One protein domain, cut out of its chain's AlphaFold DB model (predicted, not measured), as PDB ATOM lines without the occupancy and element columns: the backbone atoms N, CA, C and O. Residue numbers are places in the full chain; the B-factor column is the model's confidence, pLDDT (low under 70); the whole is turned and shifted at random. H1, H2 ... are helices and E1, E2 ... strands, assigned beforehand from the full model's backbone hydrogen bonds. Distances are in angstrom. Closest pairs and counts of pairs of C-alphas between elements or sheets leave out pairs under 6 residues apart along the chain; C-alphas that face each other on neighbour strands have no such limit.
ATOM      1  N   GLN A 182      11.636  24.851 -33.332       58.66
ATOM      2  CA  GLN A 182      11.120  24.310 -34.588       58.66
ATOM      3  C   GLN A 182       9.971  25.148 -35.137       58.66
ATOM      4  O   GLN A 182       9.028  25.470 -34.415       58.66
ATOM      5  N   LYS A 183      10.042  25.462 -36.435       48.69
ATOM      6  CA  LYS A 183       9.025  26.208 -37.180       48.69
ATOM      7  C   LYS A 183       7.981  25.250 -37.765       48.69
ATOM      8  O   LYS A 183       8.146  24.756 -38.874       48.69
ATOM      9  N   THR A 184       6.884  25.018 -37.048       46.03
ATOM     10  CA  THR A 184       5.736  24.250 -37.573       46.03
ATOM     11  C   THR A 184       4.599  25.194 -37.942       46.03
ATOM     12  O   THR A 184       4.148  25.981 -37.115       46.03
ATOM     13  N   ASN A 185       4.157  25.174 -39.203       53.72
ATOM     14  CA  ASN A 185       3.092  26.047 -39.731       53.72
ATOM     15  C   ASN A 185       3.277  27.550 -39.409       53.72
ATOM     16  O   ASN A 185       2.306  28.273 -39.211       53.72
ATOM     17  N   GLY A 186       4.530  28.017 -39.330       76.19
ATOM     18  CA  GLY A 186       4.877  29.403 -38.990       76.19
ATOM     19  C   GLY A 186       5.054  29.701 -37.493       76.19
ATOM     20  O   GLY A 186       5.506  30.791 -37.161       76.19
ATOM     21  N   TYR A 187       4.780  28.747 -36.600       76.62
ATOM     22  CA  TYR A 187       4.941  28.902 -35.152       76.62
ATOM     23  C   TYR A 187       6.258  28.303 -34.664       76.62
ATOM     24  O   TYR A 187       6.624  27.201 -35.075       76.62
ATOM     25  N   VAL A 188       6.932  29.009 -33.753       80.88
ATOM     26  CA  VAL A 188       8.105  28.504 -33.025       80.88
ATOM     27  C   VAL A 188       7.648  27.994 -31.657       80.88
ATOM     28  O   VAL A 188       6.873  28.660 -30.965       80.88
ATOM     29  N   ALA A 189       8.115  26.810 -31.264       86.44
ATOM     30  CA  ALA A 189       7.826  26.213 -29.963       86.44
ATOM     31  C   ALA A 189       9.085  25.620 -29.315       86.44
ATOM     32  O   ALA A 189      10.011  25.214 -30.013       86.44
ATOM     33  N   THR A 190       9.071  25.551 -27.985       89.50
ATOM     34  CA  THR A 190      10.116  24.957 -27.144       89.50
ATOM     35  C   THR A 190       9.668  23.578 -26.678       89.50
ATOM     36  O   THR A 190       8.543  23.420 -26.192       89.50
ATOM     37  N   ILE A 191      10.554  22.585 -26.779       92.50
ATOM     38  CA  ILE A 191      10.351  21.263 -26.174       92.50
ATOM     39  C   ILE A 191      10.552  21.384 -24.658       92.50
ATOM     40  O   ILE A 191      11.661  21.627 -24.195       92.50
ATOM     41  N   MET A 192       9.483  21.197 -23.880       88.56
ATOM     42  CA  MET A 192       9.528  21.183 -22.408       88.56
ATOM     43  C   MET A 192       9.710  19.783 -21.813       88.56
ATOM     44  O   MET A 192      10.014  19.643 -20.634       88.56
ATOM     45  N   GLY A 193       9.495  18.736 -22.608       87.94
ATOM     46  CA  GLY A 193       9.651  17.350 -22.182       87.94
ATOM     47  C   GLY A 193       9.524  16.399 -23.364       87.94
ATOM     48  O   GLY A 193       8.827  16.698 -24.336       87.94
ATOM     49  N   ALA A 194      10.198  15.255 -23.300       91.31
ATOM     50  CA  ALA A 194      10.250  14.292 -24.394       91.31
ATOM     51  C   ALA A 194      10.030  12.857 -23.901       91.31
ATOM     52  O   ALA A 194      10.387  12.485 -22.788       91.31
ATOM     53  N   SER A 195       9.450  12.040 -24.773       90.06
ATOM     54  CA  SER A 195       9.284  10.596 -24.626       90.06
ATOM     55  C   SER A 195       9.528   9.939 -25.985       90.06
ATOM     56  O   SER A 195       9.420  10.605 -27.015       90.06
ATOM     57  N   ARG A 196       9.772   8.620 -26.023       86.88
ATOM     58  CA  ARG A 196      10.071   7.878 -27.271       86.88
ATOM     59  C   ARG A 196       9.060   8.079 -28.412       86.88
ATOM     60  O   ARG A 196       9.408   7.845 -29.561       86.88
ATOM     61  N   LYS A 197       7.811   8.457 -28.108       89.19
ATOM     62  CA  LYS A 197       6.745   8.667 -29.106       89.19
ATOM     63  C   LYS A 197       6.216  10.100 -29.170       89.19
ATOM     64  O   LYS A 197       5.673  10.473 -30.204       89.19
ATOM     65  N   ARG A 198       6.344  10.902 -28.102       92.44
ATOM     66  CA  ARG A 198       5.737  12.243 -28.006       92.44
ATOM     67  C   ARG A 198       6.648  13.276 -27.352       92.44
ATOM     68  O   ARG A 198       7.291  12.964 -26.352       92.44
ATOM     69  N   VAL A 199       6.597  14.512 -27.837       93.94
ATOM     70  CA  VAL A 199       7.197  15.704 -27.213       93.94
ATOM     71  C   VAL A 199       6.110  16.639 -26.690       93.94
ATOM     72  O   VAL A 199       5.061  16.778 -27.314       93.94
ATOM     73  N   LEU A 200       6.355  17.264 -25.538       93.69
ATOM     74  CA  LEU A 200       5.548  18.347 -24.985       93.69
ATOM     75  C   LEU A 200       6.083  19.672 -25.525       93.69
ATOM     76  O   LEU A 200       7.190  20.080 -25.171       93.69
ATOM     77  N   LEU A 201       5.301  20.336 -26.371       94.50
ATOM     78  CA  LEU A 201       5.640  21.634 -26.946       94.50
ATOM     79  C   LEU A 201       4.921  22.767 -26.214       94.50
ATOM     80  O   LEU A 201       3.711  22.686 -25.988       94.50
ATOM     81  N   HIS A 202       5.645  23.850 -25.934       92.56
ATOM     82  CA  HIS A 202       5.086  25.135 -25.514       92.56
ATOM     83  C   HIS A 202       5.433  26.201 -26.559       92.56
ATOM     84  O   HIS A 202       6.605  26.499 -26.788       92.56
ATOM     85  N   GLY A 203       4.414  26.765 -27.210       90.94
ATOM     86  CA  GLY A 203       4.576  27.867 -28.166       90.94
ATOM     87  C   GLY A 203       4.748  29.219 -27.473       90.94
ATOM     88  O   GLY A 203       4.321  29.386 -26.328       90.94
ATOM     89  N   ALA A 204       5.338  30.190 -28.169       76.94
ATOM     90  CA  ALA A 204       5.417  31.568 -27.691       76.94
ATOM     91  C   ALA A 204       4.016  32.214 -27.617       76.94
ATOM     92  O   ALA A 204       3.364  32.401 -28.642       76.94
ATOM     93  N   ARG A 205       3.594  32.582 -26.395       65.12
ATOM     94  CA  ARG A 205       2.352  33.302 -26.024       65.12
ATOM     95  C   ARG A 205       1.018  32.594 -26.367       65.12
ATOM     96  O   ARG A 205       0.785  32.102 -27.461       65.12
ATOM     97  N   TYR A 206       0.100  32.588 -25.397       60.78
ATOM     98  CA  TYR A 206      -1.312  32.148 -25.480       60.78
ATOM     99  C   TYR A 206      -1.637  30.698 -25.891       60.78
ATOM    100  O   TYR A 206      -2.791  30.290 -25.747       60.78
ATOM    101  N   PHE A 207      -0.675  29.882 -26.323       78.00
ATOM    102  CA  PHE A 207      -0.904  28.453 -26.558       78.00
ATOM    103  C   PHE A 207      -0.571  27.620 -25.310       78.00
ATOM    104  O   PHE A 207       0.586  27.625 -24.884       78.00
ATOM    105  N   PRO A 208      -1.536  26.877 -24.725       85.06
ATOM    106  CA  PRO A 208      -1.239  25.955 -23.633       85.06
ATOM    107  C   PRO A 208      -0.331  24.817 -24.134       85.06
ATOM    108  O   PRO A 208      -0.450  24.436 -25.306       85.06
ATOM    109  N   PRO A 209       0.533  24.236 -23.278       92.12
ATOM    110  CA  PRO A 209       1.404  23.129 -23.663       92.12
ATOM    111  C   PRO A 209       0.629  21.950 -24.267       92.12
ATOM    112  O   PRO A 209      -0.421  21.556 -23.752       92.12
ATOM    113  N   ARG A 210       1.138  21.366 -25.357       93.00
ATOM    114  CA  ARG A 210       0.506  20.221 -26.038       93.00
ATOM    115  C   ARG A 210       1.512  19.128 -26.364       93.00
ATOM    116  O   ARG A 210       2.602  19.404 -26.857       93.00
ATOM    117  N   TYR A 211       1.104  17.880 -26.151       93.75
ATOM    118  CA  TYR A 211       1.841  16.720 -26.644       93.75
ATOM    119  C   TYR A 211       1.617  16.531 -28.150       93.75
ATOM    120  O   TYR A 211       0.487  16.640 -28.628       93.75
ATOM    121  N   ARG A 212       2.686  16.207 -28.877       92.12
ATOM    122  CA  ARG A 212       2.704  15.915 -30.320       92.12
ATOM    123  C   ARG A 212       3.586  14.710 -30.615       92.12
ATOM    124  O   ARG A 212       4.511  14.455 -29.845       92.12
ATOM    125  N   ASN A 213       3.318  13.961 -31.684       89.56
ATOM    126  CA  ASN A 213       4.109  12.770 -31.998       89.56
ATOM    127  C   ASN A 213       5.462  13.146 -32.608       89.56
ATOM    128  O   ASN A 213       5.536  14.044 -33.434       89.56
ATOM    129  N   VAL A 214       6.528  12.426 -32.248       85.81
ATOM    130  CA  VAL A 214       7.902  12.718 -32.717       85.81
ATOM    131  C   VAL A 214       8.022  12.676 -34.251       85.81
ATOM    132  O   VAL A 214       8.812  13.417 -34.818       85.81
ATOM    133  N   GLY A 215       7.199  11.867 -34.929       84.06
ATOM    134  CA  GLY A 215       7.157  11.784 -36.395       84.06
ATOM    135  C   GLY A 215       6.470  12.957 -37.113       84.06
ATOM    136  O   GLY A 215       6.497  12.990 -38.336       84.06
ATOM    137  N   GLU A 216       5.870  13.918 -36.399       80.50
ATOM    138  CA  GLU A 216       5.266  15.131 -36.991       80.50
ATOM    139  C   GLU A 216       6.320  16.217 -37.326       80.50
ATOM    140  O   GLU A 216       5.957  17.343 -37.666       80.50
ATOM    141  N   PHE A 217       7.621  15.914 -37.205       78.31
ATOM    142  CA  PHE A 217       8.685  16.913 -37.079       78.31
ATOM    143  C   PHE A 217       9.931  16.632 -37.938       78.31
ATOM    144  O   PHE A 217      10.564  15.588 -37.809       78.31
ATOM    145  N   SER A 218      10.351  17.627 -38.728       54.72
ATOM    146  CA  SER A 218      11.672  17.717 -39.372       54.72
ATOM    147  C   SER A 218      12.546  18.788 -38.699       54.72
ATOM    148  O   SER A 218      12.086  19.895 -38.418       54.72
ATOM    149  N   SER A 219      13.810  18.473 -38.410       51.09
ATOM    150  CA  SER A 219      14.726  19.380 -37.704       51.09
ATOM    151  C   SER A 219      15.480  20.319 -38.654       51.09
ATOM    152  O   SER A 219      16.250  19.845 -39.486       51.09
ATOM    153  N   GLU A 220      15.365  21.631 -38.444       41.62
ATOM    154  CA  GLU A 220      16.247  22.644 -39.040       41.62
ATOM    155  C   GLU A 220      16.853  23.526 -37.940       41.62
ATOM    156  O   GLU A 220      16.130  24.247 -37.259       41.62
ATOM    157  N   SER A 221      18.186  23.502 -37.813       41.16
ATOM    158  CA  SER A 221      19.024  24.302 -36.892       41.16
ATOM    159  C   SER A 221      18.749  24.182 -35.377       41.16
ATOM    160  O   SER A 221      17.652  24.409 -34.880       41.16
ATOM    161  N   THR A 222      19.797  23.885 -34.607       45.47
ATOM    162  CA  THR A 222      19.790  23.919 -33.134       45.47
ATOM    163  C   THR A 222      20.347  25.244 -32.616       45.47
ATOM    164  O   THR A 222      21.306  25.769 -33.181       45.47
ATOM    165  N   MET A 223      19.789  25.767 -31.520       44.66
ATOM    166  CA  MET A 223      20.297  26.965 -30.845       44.66
ATOM    167  C   MET A 223      20.447  26.698 -29.345       44.66
ATOM    168  O   MET A 223      19.454  26.561 -28.633       44.66
ATOM    169  N   ASP A 224      21.687  26.641 -28.862       45.31
ATOM    170  CA  ASP A 224      21.964  26.316 -27.462       45.31
ATOM    171  C   ASP A 224      21.558  27.470 -26.534       45.31
ATOM    172  O   ASP A 224      22.076  28.590 -26.611       45.31
ATOM    173  N   LEU A 225      20.617  27.189 -25.632       46.84
ATOM    174  CA  LEU A 225      20.073  28.133 -24.659       46.84
ATOM    175  C   LEU A 225      20.032  27.471 -23.284       46.84
ATOM    176  O   LEU A 225      19.215  26.589 -23.035       46.84
ATOM    177  N   LYS A 226      20.892  27.923 -22.370       49.69
ATOM    178  CA  LYS A 226      20.869  27.482 -20.972       49.69
ATOM    179  C   LYS A 226      19.707  28.164 -20.242       49.69
ATOM    180  O   LYS A 226      19.708  29.385 -20.097       49.69
ATOM    181  N   ILE A 227      18.737  27.382 -19.773       48.88
ATOM    182  CA  ILE A 227      17.608  27.849 -18.954       48.88
ATOM    183  C   ILE A 227      17.605  27.038 -17.656       48.88
ATOM    184  O   ILE A 227      17.566  25.812 -17.709       48.88
ATOM    185  N   LYS A 228      17.638  27.708 -16.494       44.41
ATOM    186  CA  LYS A 228      17.507  27.034 -15.192       44.41
ATOM    187  C   LYS A 228      16.080  26.514 -15.008       44.41
ATOM    188  O   LYS A 228      15.117  27.219 -15.316       44.41
ATOM    189  N   ALA A 229      15.944  25.297 -14.488       38.25
ATOM    190  CA  ALA A 229      14.648  24.690 -14.219       38.25
ATOM    191  C   ALA A 229      13.936  25.433 -13.073       38.25
ATOM    192  O   ALA A 229      14.253  25.243 -11.906       38.25
ATOM    193  N   SER A 230      12.957  26.279 -13.406       40.00
ATOM    194  CA  SER A 230      12.036  26.874 -12.429       40.00
ATOM    195  C   SER A 230      10.611  26.419 -12.719       40.00
ATOM    196  O   SER A 230      10.207  26.345 -13.880       40.00
ATOM    197  N   SER A 231       9.818  26.203 -11.674       32.62
ATOM    198  CA  SER A 231       8.400  25.825 -11.751       32.62
ATOM    199  C   SER A 231       7.461  26.955 -12.211       32.62
ATOM    200  O   SER A 231       6.242  26.805 -12.152       32.62
ATOM    201  N   SER A 232       7.997  28.095 -12.665       53.00
ATOM    202  CA  SER A 232       7.223  29.288 -13.015       53.00
ATOM    203  C   SER A 232       7.229  29.592 -14.518       53.00
ATOM    204  O   SER A 232       8.212  29.379 -15.222       53.00
ATOM    205  N   GLN A 233       6.113  30.135 -15.011       53.94
ATOM    206  CA  GLN A 233       5.898  30.436 -16.432       53.94
ATOM    207  C   GLN A 233       6.661  31.688 -16.918       53.94
ATOM    208  O   GLN A 233       6.953  31.809 -18.105       53.94
ATOM    209  N   ARG A 234       7.020  32.614 -16.014       56.88
ATOM    210  CA  ARG A 234       7.603  33.925 -16.370       56.88
ATOM    211  C   ARG A 234       9.017  33.858 -16.982       56.88
ATOM    212  O   ARG A 234       9.228  34.537 -17.982       56.88
ATOM    213  N   PRO A 235       9.982  33.060 -16.476       65.94
ATOM    214  CA  PRO A 235      11.327  32.999 -17.062       65.94
ATOM    215  C   PRO A 235      11.342  32.516 -18.518       65.94
ATOM    216  O   PRO A 235      12.166  32.978 -19.306       65.94
ATOM    217  N   LEU A 236      10.398  31.647 -18.899       61.75
ATOM    218  CA  LEU A 236      10.222  31.206 -20.284       61.75
ATOM    219  C   LEU A 236       9.828  32.366 -21.208       61.75
ATOM    220  O   LEU A 236      10.352  32.452 -22.315       61.75
ATOM    221  N   GLU A 237       8.960  33.278 -20.767       67.25
ATOM    222  CA  GLU A 237       8.534  34.439 -21.565       67.25
ATOM    223  C   GLU A 237       9.693  35.421 -21.816       67.25
ATOM    224  O   GLU A 237       9.871  35.883 -22.944       67.25
ATOM    225  N   THR A 238      10.543  35.665 -20.812       69.81
ATOM    226  CA  THR A 238      11.742  36.515 -20.958       69.81
ATOM    227  C   THR A 238      12.824  35.862 -21.830       69.81
ATOM    228  O   THR A 238      13.559  36.551 -22.541       69.81
ATOM    229  N   CYS A 239      12.937  34.529 -21.809       68.62
ATOM    230  CA  CYS A 239      13.784  33.789 -22.746       68.62
ATOM    231  C   CYS A 239      13.245  33.871 -24.184       68.62
ATOM    232  O   CYS A 239      14.028  34.094 -25.106       68.62
ATOM    233  N   TRP A 240      11.926  33.754 -24.376       74.50
ATOM    234  CA  TRP A 240      11.283  33.849 -25.690       74.50
ATOM    235  C   TRP A 240      11.550  35.174 -26.399       74.50
ATOM    236  O   TRP A 240      11.877  35.169 -27.583       74.50
ATOM    237  N   GLU A 241      11.488  36.300 -25.689       73.69
ATOM    238  CA  GLU A 241      11.755  37.621 -26.272       73.69
ATOM    239  C   GLU A 241      13.190  37.738 -26.824       73.69
ATOM    240  O   GLU A 241      13.402  38.237 -27.930       73.69
ATOM    241  N   LYS A 242      14.180  37.178 -26.114       75.88
ATOM    242  CA  LYS A 242      15.576  37.115 -26.585       75.88
ATOM    243  C   LYS A 242      15.741  36.215 -27.814       75.88
ATOM    244  O   LYS A 242      16.565  36.510 -28.678       75.88
ATOM    245  N   VAL A 243      14.974  35.127 -27.896       71.19
ATOM    246  CA  VAL A 243      14.988  34.196 -29.036       71.19
ATOM    247  C   VAL A 243      14.333  34.813 -30.269       71.19
ATOM    248  O   VAL A 243      14.925  34.784 -31.345       71.19
ATOM    249  N   GLU A 244      13.150  35.416 -30.125       68.94
ATOM    250  CA  GLU A 244      12.465  36.086 -31.233       68.94
ATOM    251  C   GLU A 244      13.322  37.203 -31.839       68.94
ATOM    252  O   GLU A 244      13.406  37.303 -33.063       68.94
ATOM    253  N   ASN A 245      14.001  38.000 -31.006       72.56
ATOM    254  CA  ASN A 245      14.881  39.065 -31.485       72.56
ATOM    255  C   ASN A 245      16.066  38.506 -32.293       72.56
ATOM    256  O   ASN A 245      16.262  38.929 -33.432       72.56
ATOM    257  N   LYS A 246      16.761  37.466 -31.802       74.06
ATOM    258  CA  LYS A 246      17.838  36.806 -32.569       74.06
ATOM    259  C   LYS A 246      17.351  36.170 -33.876       74.06
ATOM    260  O   LYS A 246      18.044  36.237 -34.890       74.06
ATOM    261  N   ILE A 247      16.157  35.571 -33.891       68.88
ATOM    262  CA  ILE A 247      15.561  35.032 -35.125       68.88
ATOM    263  C   ILE A 247      15.290  36.170 -36.121       68.88
ATOM    264  O   ILE A 247      15.626  36.035 -37.300       68.88
ATOM    265  N   ARG A 248      14.730  37.302 -35.676       66.88
ATOM    266  CA  ARG A 248      14.499  38.485 -36.528       66.88
ATOM    267  C   ARG A 248      15.811  39.031 -37.102       66.88
ATOM    268  O   ARG A 248      15.887  39.218 -38.313       66.88
ATOM    269  N   GLU A 249      16.845  39.189 -36.277       74.38
ATOM    270  CA  GLU A 249      18.194  39.618 -36.690       74.38
ATOM    271  C   GLU A 249      18.820  38.671 -37.731       74.38
ATOM    272  O   GLU A 249      19.360  39.111 -38.747       74.38
TER     273      GLU A 249
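What this domain is: This is residues 182 to 249 of the 579 residues of an uncharacterized protein of Melipona quadrifasciata (UniProt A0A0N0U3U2). A small four-strand sheet, curled like part of a barrel but left open, makes the body, and one helix, H1, runs past it and only grazes it, with its residues 236 to 244. The long stretch of residues 214 to 233 swings out from the end of E4 and comes round to H1, and residues 229 to 234, of which 234 belongs to H1, stand free. The printed part has 68 residues, with four named strands and then one named helix along the chain, E1 E2 E3 E4 H1; the sheet's order is E1, E2, E3, E4, antiparallel throughout, and the class is mixed, helices and strands. The whole is compact, with a radius of gyration of the C-alphas of 12.2 A, and a rounded outline of 29 by 29 by 23 A.

Where its parts are: Begin with the sheet's longest strand, E2, residues 187 to 194; find C-alpha 187 at (4.941, 28.902, -35.152), from where it runs 18.9 A to C-alpha 194 and bends by 50 degrees at residue 191. Before it comes E1, residues 182 to 184, 6.2 A long. After it come E3, residues 198 to 203, 15.7 A long, and E4, residues 210 to 213, 10.2 A long. Find H1, residues 234 to 249, from C-alpha 234 at (7.603, 33.925, -16.370) to C-alpha 249 at (18.194, 39.618, -36.690), 23.6 A on.

How they stand to each other: Look first at the sheet, a meander, each strand the antiparallel neighbour of the one before; it is strongly twisted, and E1 and E4 are its edge strands. E2 pairs in a staggered way, with E1 over residues 187 to 189 and with E3 over residues 189 to 194. In the hairpin E1 and E2, N 184 and O 187 are 3.0 A apart, within hydrogen-bond range. In the hairpin E2 and E3, at 137 degrees between directions, C-alphas 189 and 203 face each other at 4.1 A, and N 200 and O 193 are 2.8 A apart. In the hairpin E3 and E4, also at 137 degrees, N 199 and O 212 are 2.9 A apart. E1 is apart from E3 and from E4. Going outward, you reach H1, which is near E2, with 6 pairs of C-alphas within 10 A; in its backbone 11 of 12 O i to N i+4 pairs are within hydrogen-bond range.

The domain as a whole: The two C-alphas farthest apart are those of Arg 196 and Glu 249, at 34.1 A. The printed part has no cut, and the link from E4 to H1, with 20 residues, is long. Read the B-factor column for the model's confidence: the mean pLDDT of the printed part is 70.6, and 31 residues are under 70, among them residues 182 to 185 and 218 to 239.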